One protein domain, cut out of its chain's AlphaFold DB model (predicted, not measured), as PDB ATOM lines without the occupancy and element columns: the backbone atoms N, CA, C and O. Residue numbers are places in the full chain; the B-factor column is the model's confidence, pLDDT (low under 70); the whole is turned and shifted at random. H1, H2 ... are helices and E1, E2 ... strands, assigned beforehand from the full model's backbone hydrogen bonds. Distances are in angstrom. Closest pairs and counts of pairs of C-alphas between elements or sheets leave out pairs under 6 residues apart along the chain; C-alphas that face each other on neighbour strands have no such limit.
ATOM      1  N   ASP A 108       2.522  14.883 -13.102       91.88
ATOM      2  CA  ASP A 108       2.746  15.066 -11.661       91.88
ATOM      3  C   ASP A 108       1.729  14.322 -10.776       91.88
ATOM      4  O   ASP A 108       1.968  14.126  -9.577       91.88
ATOM      5  N   ASP A 109       0.590  13.910 -11.345       91.25
ATOM      6  CA  ASP A 109      -0.460  13.180 -10.627       91.25
ATOM      7  C   ASP A 109      -0.121  11.692 -10.457       91.25
ATOM      8  O   ASP A 109      -0.709  11.008  -9.624       91.25
ATOM      9  N   PHE A 110       0.857  11.190 -11.210       93.38
ATOM     10  CA  PHE A 110       1.320   9.817 -11.083       93.38
ATOM     11  C   PHE A 110       2.182   9.639  -9.821       93.38
ATOM     12  O   PHE A 110       2.990  10.501  -9.460       93.38
ATOM     13  N   GLN A 111       2.013   8.510  -9.136       94.69
ATOM     14  CA  GLN A 111       2.872   8.061  -8.041       94.69
ATOM     15  C   GLN A 111       3.383   6.637  -8.283       94.69
ATOM     16  O   GLN A 111       2.686   5.798  -8.857       94.69
ATOM     17  N   ASP A 112       4.599   6.367  -7.809       91.88
ATOM     18  CA  ASP A 112       5.284   5.090  -8.039       91.88
ATOM     19  C   ASP A 112       4.543   3.913  -7.389       91.88
ATOM     20  O   ASP A 112       4.365   2.856  -7.999       91.88
ATOM     21  N   GLU A 113       4.050   4.106  -6.165       94.38
ATOM     22  CA  GLU A 113       3.305   3.086  -5.432       94.38
ATOM     23  C   GLU A 113       1.821   3.103  -5.811       94.38
ATOM     24  O   GLU A 113       1.124   4.104  -5.641       94.38
ATOM     25  N   GLY A 114       1.318   1.976  -6.314       93.81
ATOM     26  CA  GLY A 114      -0.106   1.800  -6.582       93.81
ATOM     27  C   GLY A 114      -0.885   1.538  -5.295       93.81
ATOM     28  O   GLY A 114      -0.437   0.783  -4.432       93.81
ATOM     29  N   VAL A 115      -2.077   2.120  -5.177       96.75
ATOM     30  CA  VAL A 115      -3.000   1.859  -4.067       96.75
ATOM     31  C   VAL A 115      -4.138   0.975  -4.566       96.75
ATOM     32  O   VAL A 115      -4.753   1.259  -5.597       96.75
ATOM     33  N   LEU A 116      -4.414  -0.104  -3.833       96.75
ATOM     34  CA  LEU A 116      -5.507  -1.032  -4.109       96.75
ATOM     35  C   LEU A 116      -6.694  -0.722  -3.197       96.75
ATOM     36  O   LEU A 116      -6.589  -0.802  -1.979       96.75
ATOM     37  N   PHE A 117      -7.838  -0.438  -3.802       97.56
ATOM     38  CA  PHE A 117      -9.121  -0.333  -3.127       97.56
ATOM     39  C   PHE A 117      -9.935  -1.604  -3.364       97.56
ATOM     40  O   PHE A 117      -9.937  -2.147  -4.466       97.56
ATOM     41  N   SER A 118     -10.648  -2.079  -2.350       96.69
ATOM     42  CA  SER A 118     -11.450  -3.299  -2.398       96.69
ATOM     43  C   SER A 118     -12.820  -3.111  -1.757       96.69
ATOM     44  O   SER A 118     -12.967  -2.362  -0.793       96.69
ATOM     45  N   CYS A 119     -13.827  -3.806  -2.280       95.44
ATOM     46  CA  CYS A 119     -15.213  -3.767  -1.813       95.44
ATOM     47  C   CYS A 119     -15.809  -5.183  -1.796       95.44
ATOM     48  O   CYS A 119     -15.436  -6.028  -2.611       95.44
ATOM     49  N   ARG A 120     -16.743  -5.461  -0.877       92.31
ATOM     50  CA  ARG A 120     -17.413  -6.770  -0.736       92.31
ATOM     51  C   ARG A 120     -18.621  -6.889  -1.678       92.31
ATOM     52  O   ARG A 120     -19.763  -7.050  -1.245       92.31
ATOM     53  N   LYS A 121     -18.375  -6.741  -2.978       93.12
ATOM     54  CA  LYS A 121     -19.359  -6.870  -4.063       93.12
ATOM     55  C   LYS A 121     -18.727  -7.646  -5.220       93.12
ATOM     56  O   LYS A 121     -17.512  -7.772  -5.304       93.12
ATOM     57  N   VAL A 122     -19.549  -8.163  -6.131       94.25
ATOM     58  CA  VAL A 122     -19.048  -8.773  -7.381       94.25
ATOM     59  C   VAL A 122     -18.478  -7.698  -8.306       94.25
ATOM     60  O   VAL A 122     -17.458  -7.888  -8.958       94.25
ATOM     61  N   PHE A 123     -19.144  -6.553  -8.344       95.50
ATOM     62  CA  PHE A 123     -18.831  -5.424  -9.197       95.50
ATOM     63  C   PHE A 123     -19.339  -4.164  -8.503       95.50
ATOM     64  O   PHE A 123     -20.401  -4.204  -7.876       95.50
ATOM     65  N   TYR A 124     -18.585  -3.071  -8.574       95.94
ATOM     66  CA  TYR A 124     -18.975  -1.819  -7.929       95.94
ATOM     67  C   TYR A 124     -18.494  -0.625  -8.748       95.94
ATOM     68  O   TYR A 124     -17.354  -0.605  -9.204       95.94
ATOM     69  N   VAL A 125     -19.369   0.359  -8.950       96.06
ATOM     70  CA  VAL A 125     -19.073   1.568  -9.725       96.06
ATOM     71  C   VAL A 125     -19.224   2.765  -8.809       96.06
ATOM     72  O   VAL A 125     -20.283   2.974  -8.225       96.06
ATOM     73  N   ILE A 126     -18.165   3.556  -8.712       95.75
ATOM     74  CA  ILE A 126     -18.127   4.791  -7.942       95.75
ATOM     75  C   ILE A 126     -18.309   5.948  -8.921       95.75
ATOM     76  O   ILE A 126     -17.458   6.211  -9.778       95.75
ATOM     77  N   GLY A 127     -19.469   6.593  -8.799       94.06
ATOM     78  CA  GLY A 127     -19.833   7.801  -9.527       94.06
ATOM     79  C   GLY A 127     -19.552   9.070  -8.734       94.06
ATOM     80  O   GLY A 127     -18.686   9.098  -7.860       94.06
ATOM     81  N   SER A 128     -20.280  10.133  -9.065       93.38
ATOM     82  CA  SER A 128     -20.283  11.347  -8.261       93.38
ATOM     83  C   SER A 128     -21.001  11.127  -6.928       93.38
ATOM     84  O   SER A 128     -21.845  10.240  -6.784       93.38
ATOM     85  N   TYR A 129     -20.658  11.945  -5.937       92.50
ATOM     86  CA  TYR A 129     -21.367  12.005  -4.662       92.50
ATOM     87  C   TYR A 129     -21.589  13.460  -4.253       92.50
ATOM     88  O   TYR A 129     -20.855  14.351  -4.675       92.50
ATOM     89  N   LEU A 130     -22.602  13.709  -3.425       89.50
ATOM     90  CA  LEU A 130     -22.822  15.029  -2.840       89.50
ATOM     91  C   LEU A 130     -21.939  15.189  -1.605       89.50
ATOM     92  O   LEU A 130     -21.950  14.342  -0.709       89.50
ATOM     93  N   ASP A 131     -21.171  16.272  -1.548       86.38
ATOM     94  CA  ASP A 131     -20.461  16.641  -0.333       86.38
ATOM     95  C   ASP A 131     -21.427  17.139   0.761       86.38
ATOM     96  O   ASP A 131     -22.634  17.289   0.569       86.38
ATOM     97  N   HIS A 132     -20.881  17.423   1.942       78.56
ATOM     98  CA  HIS A 132     -21.626  17.949   3.090       78.56
ATOM     99  C   HIS A 132     -22.289  19.317   2.831       78.56
ATOM    100  O   HIS A 132     -23.182  19.718   3.578       78.56
ATOM    101  N   LYS A 133     -21.883  20.031   1.774       82.38
ATOM    102  CA  LYS A 133     -22.467  21.303   1.330       82.38
ATOM    103  C   LYS A 133     -23.508  21.109   0.223       82.38
ATOM    104  O   LYS A 133     -24.072  22.096  -0.245       82.38
ATOM    105  N   GLY A 134     -23.778  19.867  -0.182       83.44
ATOM    106  CA  GLY A 134     -24.673  19.538  -1.287       83.44
ATOM    107  C   GLY A 134     -24.068  19.804  -2.666       83.44
ATOM    108  O   GLY A 134     -24.804  19.825  -3.649       83.44
ATOM    109  N   MET A 135     -22.755  20.020  -2.755       89.00
ATOM    110  CA  MET A 135     -22.049  20.167  -4.022       89.00
ATOM    111  C   MET A 135     -21.704  18.792  -4.576       89.00
ATOM    112  O   MET A 135     -21.172  17.933  -3.872       89.00
ATOM    113  N   GLU A 136     -21.985  18.587  -5.857       91.81
ATOM    114  CA  GLU A 136     -21.613  17.359  -6.542       91.81
ATOM    115  C   GLU A 136     -20.094  17.297  -6.748       91.81
ATOM    116  O   GLU A 136     -19.489  18.151  -7.400       91.81
ATOM    117  N   VAL A 137     -19.476  16.258  -6.194       93.31
ATOM    118  CA  VAL A 137     -18.065  15.933  -6.380       93.31
ATOM    119  C   VAL A 137     -17.981  14.816  -7.407       93.31
ATOM    120  O   VAL A 137     -18.371  13.677  -7.145       93.31
ATOM    121  N   MET A 138     -17.474  15.145  -8.591       93.50
ATOM    122  CA  MET A 138     -17.248  14.173  -9.659       93.50
ATOM    123  C   MET A 138     -15.895  13.469  -9.494       93.50
ATOM    124  O   MET A 138     -14.934  14.103  -9.048       93.50
ATOM    125  N   PRO A 139     -15.776  12.195  -9.909       94.31
ATOM    126  CA  PRO A 139     -14.475  11.550 -10.008       94.31
ATOM    127  C   PRO A 139     -13.582  12.296 -11.023       94.31
ATOM    128  O   PRO A 139     -14.085  12.818 -12.024       94.31
ATOM    129  N   PRO A 140     -12.257  12.371 -10.794       89.94
ATOM    130  CA  PRO A 140     -11.372  13.314 -11.491       89.94
ATOM    131  C   PRO A 140     -11.211  13.055 -12.998       89.94
ATOM    132  O   PRO A 140     -11.069  14.013 -13.764       89.94
ATOM    133  N   TYR A 141     -11.249  11.790 -13.430       88.62
ATOM    134  CA  TYR A 141     -10.980  11.397 -14.821       88.62
ATOM    135  C   TYR A 141     -12.130  10.630 -15.469       88.62
ATOM    136  O   TYR A 141     -12.560  10.955 -16.575       88.62
ATOM    137  N   LYS A 142     -12.607   9.583 -14.793       89.44
ATOM    138  CA  LYS A 142     -13.672   8.689 -15.250       89.44
ATOM    139  C   LYS A 142     -14.364   8.055 -14.048       89.44
ATOM    140  O   LYS A 142     -13.849   8.123 -12.935       89.44
ATOM    141  N   LEU A 143     -15.497   7.399 -14.292       93.56
ATOM    142  CA  LEU A 143     -16.112   6.527 -13.294       93.56
ATOM    143  C   LEU A 143     -15.092   5.487 -12.820       93.56
ATOM    144  O   LEU A 143     -14.409   4.858 -13.635       93.56
ATOM    145  N   ILE A 144     -14.992   5.327 -11.504       96.00
ATOM    146  CA  ILE A 144     -14.075   4.366 -10.900       96.00
ATOM    147  C   ILE A 144     -14.817   3.041 -10.784       96.00
ATOM    148  O   ILE A 144     -15.816   2.930 -10.077       96.00
ATOM    149  N   THR A 145     -14.327   2.030 -11.491       97.00
ATOM    150  CA  THR A 145     -14.968   0.719 -11.562       97.00
ATOM    151  C   THR A 145     -14.105  -0.316 -10.856       97.00
ATOM    152  O   THR A 145     -12.966  -0.563 -11.250       97.00
ATOM    153  N   LEU A 146     -14.660  -0.940  -9.820       97.62
ATOM    154  CA  LEU A 146     -14.062  -2.067  -9.120       97.62
ATOM    155  C   LEU A 146     -14.538  -3.356  -9.789       97.62
ATOM    156  O   LEU A 146     -15.738  -3.653  -9.835       97.62
ATOM    157  N   HIS A 147     -13.583  -4.138 -10.278       96.69
ATOM    158  CA  HIS A 147     -13.834  -5.394 -10.975       96.69
ATOM    159  C   HIS A 147     -13.720  -6.581 -10.024       96.69
ATOM    160  O   HIS A 147     -12.953  -6.531  -9.064       96.69
ATOM    161  N   TYR A 148     -14.478  -7.645 -10.292       96.06
ATOM    162  CA  TYR A 148     -14.414  -8.888  -9.525       96.06
ATOM    163  C   TYR A 148     -12.966  -9.364  -9.355       96.06
ATOM    164  O   TYR A 148     -12.214  -9.430 -10.328       96.06
ATOM    165  N   ALA A 149     -12.599  -9.708  -8.124       93.88
ATOM    166  CA  ALA A 149     -11.257 -10.149  -7.766       93.88
ATOM    167  C   ALA A 149     -11.260 -11.578  -7.216       93.88
ATOM    168  O   ALA A 149     -10.472 -12.413  -7.654       93.88
ATOM    169  N   SER A 150     -12.157 -11.876  -6.274       92.31
ATOM    170  CA  SER A 150     -12.225 -13.194  -5.644       92.31
ATOM    171  C   SER A 150     -13.590 -13.480  -5.037       92.31
ATOM    172  O   SER A 150     -14.365 -12.570  -4.741       92.31
ATOM    173  N   SER A 151     -13.856 -14.763  -4.819       91.06
ATOM    174  CA  SER A 151     -14.960 -15.242  -3.999       91.06
ATOM    175  C   SER A 151     -14.429 -16.216  -2.958       91.06
ATOM    176  O   SER A 151     -13.510 -16.990  -3.222       91.06
ATOM    177  N   ASP A 152     -15.000 -16.150  -1.767       88.00
ATOM    178  CA  ASP A 152     -14.662 -17.010  -0.643       88.00
ATOM    179  C   ASP A 152     -15.958 -17.589  -0.069       88.00
ATOM    180  O   ASP A 152     -16.945 -16.871   0.107       88.00
ATOM    181  N   ARG A 153     -15.987 -18.896   0.191       87.31
ATOM    182  CA  ARG A 153     -17.147 -19.557   0.798       87.31
ATOM    183  C   ARG A 153     -16.897 -19.673   2.286       87.31
ATOM    184  O   ARG A 153     -16.016 -20.415   2.713       87.31
ATOM    185  N   ARG A 154     -17.696 -18.966   3.077       81.88
ATOM    186  CA  ARG A 154     -17.569 -18.962   4.534       81.88
ATOM    187  C   ARG A 154     -18.830 -19.484   5.182       81.88
ATOM    188  O   ARG A 154     -19.932 -19.181   4.743       81.88
ATOM    189  N   LYS A 155     -18.652 -20.247   6.256       78.81
ATOM    190  CA  LYS A 155     -19.744 -20.584   7.166       78.81
ATOM    191  C   LYS A 155     -19.887 -19.449   8.169       78.81
ATOM    192  O   LYS A 155     -18.985 -19.231   8.974       78.81
ATOM    193  N   GLU A 156     -20.991 -18.716   8.092       69.94
ATOM    194  CA  GLU A 156     -21.346 -17.661   9.042       69.94
ATOM    195  C   GLU A 156     -22.544 -18.188   9.851       69.94
ATOM    196  O   GLU A 156     -23.696 -18.108   9.438       69.94
ATOM    197  N   GLY A 157     -22.256 -18.857  10.974       72.62
ATOM    198  CA  GLY A 157     -23.268 -19.583  11.750       72.62
ATOM    199  C   GLY A 157     -23.707 -20.891  11.078       72.62
ATOM    200  O   GLY A 157     -22.876 -21.759  10.807       72.62
ATOM    201  N   HIS A 158     -25.015 -21.043  10.848       65.88
ATOM    202  CA  HIS A 158     -25.607 -22.224  10.203       65.88
ATOM    203  C   HIS A 158     -25.703 -22.110   8.673       65.88
ATOM    204  O   HIS A 158     -26.068 -23.086   8.020       65.88
ATOM    205  N   GLU A 159     -25.359 -20.954   8.102       72.81
ATOM    206  CA  GLU A 159     -25.500 -20.678   6.674       72.81
ATOM    207  C   GLU A 159     -24.132 -20.585   5.982       72.81
ATOM    208  O   GLU A 159     -23.162 -20.032   6.513       72.81
ATOM    209  N   GLU A 160     -24.041 -21.158   4.780       81.19
ATOM    210  CA  GLU A 160     -22.903 -20.960   3.884       81.19
ATOM    211  C   GLU A 160     -23.130 -19.684   3.069       81.19
ATOM    212  O   GLU A 160     -24.020 -19.623   2.222       81.19
ATOM    213  N   ALA A 161     -22.306 -18.669   3.309       81.50
ATOM    214  CA  ALA A 161     -22.332 -17.412   2.581       81.50
ATOM    215  C   ALA A 161     -21.189 -17.367   1.559       81.50
ATOM    216  O   ALA A 161     -20.019 -17.611   1.880       81.50
ATOM    217  N   ILE A 162     -21.521 -17.019   0.314       86.75
ATOM    218  CA  ILE A 162     -20.525 -16.715  -0.718       86.75
ATOM    219  C   ILE A 162     -20.169 -15.236  -0.602       86.75
ATOM    220  O   ILE A 162     -20.986 -14.350  -0.860       86.75
ATOM    221  N   VAL A 163     -18.930 -14.967  -0.216       88.62
ATOM    222  CA  VAL A 163     -18.382 -13.627  -0.060       88.62
ATOM    223  C   VAL A 163     -17.627 -13.253  -1.319       88.62
ATOM    224  O   VAL A 163     -16.536 -13.754  -1.559       88.62
ATOM    225  N   ASN A 164     -18.202 -12.361  -2.118       92.38
ATOM    226  CA  ASN A 164     -17.538 -11.820  -3.299       92.38
ATOM    227  C   ASN A 164     -16.801 -10.528  -2.951       92.38
ATOM    228  O   ASN A 164     -17.309  -9.708  -2.180       92.38
ATOM    229  N   SER A 165     -15.639 -10.329  -3.559       94.25
ATOM    230  CA  SER A 165     -14.881  -9.089  -3.475       94.25
ATOM    231  C   SER A 165     -14.465  -8.596  -4.853       94.25
ATOM    232  O   SER A 165     -14.052  -9.379  -5.712       94.25
ATOM    233  N   CYS A 166     -14.513  -7.283  -5.033       96.12
ATOM    234  CA  CYS A 166     -14.019  -6.575  -6.201       96.12
ATOM    235  C   CYS A 166     -12.913  -5.596  -5.797       96.12
ATOM    236  O   CYS A 166     -12.864  -5.142  -4.652       96.12
ATOM    237  N   THR A 167     -12.010  -5.291  -6.725       97.50
ATOM    238  CA  THR A 167     -10.844  -4.431  -6.492       97.50
ATOM    239  C   THR A 167     -10.659  -3.404  -7.602       97.50
ATOM    240  O   THR A 167     -11.023  -3.640  -8.755       97.50
ATOM    241  N   PHE A 168     -10.034  -2.284  -7.258       97.50
ATOM    242  CA  PHE A 168      -9.571  -1.240  -8.161       97.50
ATOM    243  C   PHE A 168      -8.170  -0.803  -7.730       97.50
ATOM    244  O   PHE A 168      -7.975  -0.433  -6.576       97.50
ATOM    245  N   THR A 169      -7.207  -0.835  -8.647       97.31
ATOM    246  CA  THR A 169      -5.833  -0.386  -8.390       97.31
ATOM    247  C   THR A 169      -5.563   0.872  -9.192       97.31
ATOM    248  O   THR A 169      -5.812   0.889 -10.397       97.31
ATOM    249  N   THR A 170      -5.026   1.904  -8.546       96.44
ATOM    250  CA  THR A 170      -4.648   3.151  -9.215       96.44
ATOM    251  C   THR A 170      -3.303   3.681  -8.727       96.44
ATOM    252  O   THR A 170      -2.906   3.463  -7.583       96.44
ATOM    253  N   HIS A 171      -2.612   4.379  -9.624       96.81
ATOM    254  CA  HIS A 171      -1.379   5.128  -9.377       96.81
ATOM    255  C   HIS A 171      -1.613   6.646  -9.425       96.81
ATOM    256  O   HIS A 171      -0.657   7.413  -9.430       96.81
ATOM    257  N   LEU A 172      -2.867   7.093  -9.533       96.50
ATOM    258  CA  LEU A 172      -3.211   8.502  -9.711       96.50
ATOM    259  C   LEU A 172      -3.578   9.127  -8.367       96.50
ATOM    260  O   LEU A 172      -4.546   8.707  -7.726       96.50
ATOM    261  N   LYS A 173      -2.824  10.146  -7.939       96.44
ATOM    262  CA  LYS A 173      -3.021  10.828  -6.650       96.44
ATOM    263  C   LYS A 173      -4.433  11.396  -6.536       96.44
ATOM    264  O   LYS A 173      -5.071  11.194  -5.506       96.44
ATOM    265  N   ALA A 174      -4.957  12.011  -7.599       95.56
ATOM    266  CA  ALA A 174      -6.314  12.548  -7.614       95.56
ATOM    267  C   ALA A 174      -7.394  11.475  -7.378       95.56
ATOM    268  O   ALA A 174      -8.355  11.722  -6.649       95.56
ATOM    269  N   GLU A 175      -7.255  10.273  -7.954       96.06
ATOM    270  CA  GLU A 175      -8.214   9.176  -7.730       96.06
ATOM    271  C   GLU A 175      -8.115   8.634  -6.302       96.06
ATOM    272  O   GLU A 175      -9.133   8.367  -5.665       96.06
ATOM    273  N   ILE A 176      -6.896   8.518  -5.773       96.50
ATOM    274  CA  ILE A 176      -6.643   8.062  -4.402       96.50
ATOM    275  C   ILE A 176      -7.244   9.043  -3.395       96.50
ATOM    276  O   ILE A 176      -7.924   8.629  -2.455       96.50
ATOM    277  N   GLU A 177      -7.021  10.342  -3.586       95.81
ATOM    278  CA  GLU A 177      -7.569  11.387  -2.727       95.81
ATOM    279  C   GLU A 177      -9.099  11.433  -2.803       95.81
ATOM    280  O   GLU A 177      -9.763  11.487  -1.764       95.81
ATOM    281  N   PHE A 178      -9.667  11.327  -4.009       96.19
ATOM    282  CA  PHE A 178     -11.110  11.227  -4.210       96.19
ATOM    283  C   PHE A 178     -11.700  10.042  -3.431       96.19
ATOM    284  O   PHE A 178     -12.639  10.217  -2.653       96.19
ATOM    285  N   LEU A 179     -11.107   8.850  -3.553       96.38
ATOM    286  CA  LEU A 179     -11.576   7.653  -2.851       96.38
ATOM    287  C   LEU A 179     -11.412   7.761  -1.332       96.38
ATOM    288  O   LEU A 179     -12.318   7.371  -0.606       96.38
ATOM    289  N   ARG A 180     -10.315   8.338  -0.830       95.06
ATOM    290  CA  ARG A 180     -10.087   8.579   0.612       95.06
ATOM    291  C   ARG A 180     -11.045   9.600   1.220       95.06
ATOM    292  O   ARG A 180     -11.287   9.587   2.436       95.06
ATOM    293  N   ASN A 181     -11.553  10.518   0.405       93.44
ATOM    294  CA  ASN A 181     -12.515  11.543   0.803       93.44
ATOM    295  C   ASN A 181     -13.970  11.152   0.549       93.44
ATOM    296  O   ASN A 181     -14.868  11.817   1.067       93.44
ATOM    297  N   HIS A 182     -14.199  10.044  -0.150       95.12
ATOM    298  CA  HIS A 182     -15.528   9.523  -0.402       95.12
ATOM    299  C   HIS A 182     -16.250   9.154   0.912       95.12
ATOM    300  O   HIS A 182     -15.642   8.540   1.798       95.12
ATOM    301  N   PRO A 183     -17.555   9.445   1.058       92.25
ATOM    302  CA  PRO A 183     -18.294   9.167   2.292       92.25
ATOM    303  C   PRO A 183     -18.363   7.679   2.665       92.25
ATOM    304  O   PRO A 183     -18.368   7.331   3.842       92.25
ATOM    305  N   MET A 184     -18.365   6.800   1.659       94.12
ATOM    306  CA  MET A 184     -18.379   5.339   1.839       94.12
ATOM    307  C   MET A 184     -16.990   4.718   2.067       94.12
ATOM    308  O   MET A 184     -16.874   3.496   2.202       94.12
ATOM    309  N   TYR A 185     -15.931   5.530   2.121       94.25
ATOM    310  CA  TYR A 185     -14.585   5.048   2.412       94.25
ATOM    311  C   TYR A 185     -14.480   4.491   3.833       94.25
ATOM    312  O   TYR A 185     -14.928   5.115   4.797       94.25
ATOM    313  N   ALA A 186     -13.832   3.334   3.966       90.94
ATOM    314  CA  ALA A 186     -13.747   2.540   5.189       90.94
ATOM    315  C   ALA A 186     -15.112   2.075   5.737       90.94
ATOM    316  O   ALA A 186     -15.202   1.645   6.894       90.94
ATOM    317  N   VAL A 187     -16.160   2.151   4.910       92.00
ATOM    318  CA  VAL A 187     -17.492   1.588   5.154       92.00
ATOM    319  C   VAL A 187     -17.759   0.502   4.118       92.00
ATOM    320  O   VAL A 187     -17.765  -0.665   4.469       92.00
ATOM    321  N   GLU A 188     -17.942   0.866   2.848       92.81
ATOM    322  CA  GLU A 188     -18.250  -0.094   1.780       92.81
ATOM    323  C   GLU A 188     -16.994  -0.566   1.045       92.81
ATOM    324  O   GLU A 188     -16.920  -1.725   0.626       92.81
ATOM    325  N   PHE A 189     -15.992   0.306   0.929       94.19
ATOM    326  CA  PHE A 189     -14.709  -0.015   0.316       94.19
ATOM    327  C   PHE A 189     -13.520   0.462   1.156       94.19
ATOM    328  O   PHE A 189     -13.625   1.403   1.943       94.19
ATOM    329  N   PHE A 190     -12.381  -0.212   0.996       94.81
ATOM    330  CA  PHE A 190     -11.203  -0.110   1.860       94.81
ATOM    331  C   PHE A 190      -9.917  -0.134   1.031       94.81
ATOM    332  O   PHE A 190      -9.901  -0.733  -0.032       94.81
ATOM    333  N   GLU A 191      -8.818   0.425   1.540       95.06
ATOM    334  CA  GLU A 191      -7.479   0.361   0.907       95.06
ATOM    335  C   GLU A 191      -6.752  -0.985   1.092       95.06
ATOM    336  O   GLU A 191      -5.544  -1.099   0.899       95.06
ATOM    337  N   SER A 192      -7.460  -2.022   1.538       90.31
ATOM    338  CA  SER A 192      -6.854  -3.321   1.791       90.31
ATOM    339  C   SER A 192      -7.859  -4.438   1.588       90.31
ATOM    340  O   SER A 192      -8.899  -4.480   2.254       90.31
ATOM    341  N   LEU A 193      -7.486  -5.404   0.745       88.25
ATOM    342  CA  LEU A 193      -8.258  -6.628   0.550       88.25
ATOM    343  C   LEU A 193      -8.460  -7.374   1.874       88.25
ATOM    344  O   LEU A 193      -9.553  -7.866   2.144       88.25
ATOM    345  N   ASN A 194      -7.442  -7.380   2.740       87.56
ATOM    346  CA  ASN A 194      -7.512  -8.023   4.053       87.56
ATOM    347  C   ASN A 194      -8.571  -7.369   4.949       87.56
ATOM    348  O   ASN A 194      -9.289  -8.073   5.654       87.56
ATOM    349  N   ALA A 195      -8.716  -6.040   4.892       84.94
ATOM    350  CA  ALA A 195      -9.756  -5.336   5.640       84.94
ATOM    351  C   ALA A 195     -11.160  -5.696   5.126       84.94
ATOM    352  O   ALA A 195     -12.063  -5.959   5.918       84.94
ATOM    353  N   THR A 196     -11.335  -5.781   3.803       84.50
ATOM    354  CA  THR A 196     -12.611  -6.175   3.183       84.50
ATOM    355  C   THR A 196     -12.981  -7.626   3.485       84.50
ATOM    356  O   THR A 196     -14.140  -7.920   3.767       84.50
ATOM    357  N   MET A 197     -12.006  -8.536   3.450       83.19
ATOM    358  CA  MET A 197     -12.229  -9.950   3.741       83.19
ATOM    359  C   MET A 197     -12.364 -10.232   5.240       83.19
ATOM    360  O   MET A 197     -12.986 -11.223   5.603       83.19
ATOM    361  N   GLY A 198     -11.794  -9.410   6.122       80.19
ATOM    362  CA  GLY A 198     -11.879  -9.603   7.574       80.19
ATOM    363  C   GLY A 198     -13.232  -9.218   8.182       80.19
ATOM    364  O   GLY A 198     -13.603  -9.749   9.225       80.19
ATOM    365  N   ALA A 199     -13.983  -8.318   7.543       78.75
ATOM    366  CA  ALA A 199     -15.259  -7.834   8.065       78.75
ATOM    367  C   ALA A 199     -16.396  -8.865   7.897       78.75
ATOM    368  O   ALA A 199     -16.536  -9.485   6.840       78.75
ATOM    369  N   SER A 200     -17.252  -9.010   8.918       83.31
ATOM    370  CA  SER A 200     -18.510  -9.776   8.813       83.31
ATOM    371  C   SER A 200     -19.434  -9.145   7.767       83.31
ATOM    372  O   SER A 200     -19.489  -7.921   7.631       83.31
TER     373      SER A 200
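This is residues 108 to 200 of the 277 residues of an uncharacterized protein of marine sediment metagenome (UniProt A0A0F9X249). A twisted sheet of four strands makes the body, and the long hairpin of E3 and E4 runs from it to one end of the domain, with two short helices, H1 and H2, on the sheet at separate places along E4. The stretch from residue 127 to 143, between E2 and E3, loops away from the sheet. The printed part has 93 residues, with named elements in the order E1 E2 E3 E4 H1 H2; the sheet runs E1 E4 E3 E2, antiparallel throughout, and the class is mixed, helices and strands. The whole is flat, spanning 48 by 34 by 17 A, and only just compact, close to loose, with a radius of gyration of the C-alphas of 14.6 A.

E1, residues 110 to 119, begins with C-alpha 110 at (1.320, 9.817, -11.083), bends by 83 degrees at residue 113 and is 23.3 A long. E2 is short, residues 124 to 126. E3, residues 144 to 156, bends by 71 degrees at residue 153 and is 30.6 A long. E4, residues 159 to 172, is the longest strand at 40.2 A, from C-alpha 159 at (-25.500, -20.678, 6.674). H1 is residues 173 to 181, 12.1 A. H2, residues 193 to 198, ends with C-alpha 198 at (-11.879, -9.603, 7.574).

E1 and E2 are the edge strands. E1 is antiparallel to E4, with N 117 and O 168 2.8 A apart, within hydrogen-bond range. Residues 118 to 119 of E1 also pair, antiparallel, with residues 189 to 190. E2, E3 and E4 form a meander, each strand the antiparallel neighbour of the one before; with E1 they make a Greek key, in which the first strand is the antiparallel neighbour of the fourth. E2 and E3 are a hairpin, with N 126 and O 144 at 2.8 A. E3 and E4 are another, with N 152 and O 163 at 2.9 A. The pairing of E3 is staggered: residues 144 to 146 pair with E2, and 147 to 156 with E4. H1 is on the sheet at a height of 7.2 A, only just over E4, on which 3 of its C-alphas fall, and runs along the strands at 14 degrees to E4 on the local plane. H2 is on the sheet at 7.5 A, also only just over E4 with 3 C-alphas, and runs along the strands at 24 degrees to E4 on the local plane. The closest C-alphas of E1 and H2 are those of Ser 118 and Leu 193, 5.5 A apart. H1 and H2 are apart. In both helices each O i to N i+4 pair is within hydrogen-bond range.

The two C-alphas farthest apart are those of Asp 108 and His 158, at 51.7 A. The printed part has no cut. The links E2 to E3 and H1 to H2 are long, with 17 and 11 residues. In the former, residues 129 to 130 pair antiparallel with 136 to 137. The mean pLDDT of the printed part is 91.0, and residues 156 and 158 are under 70.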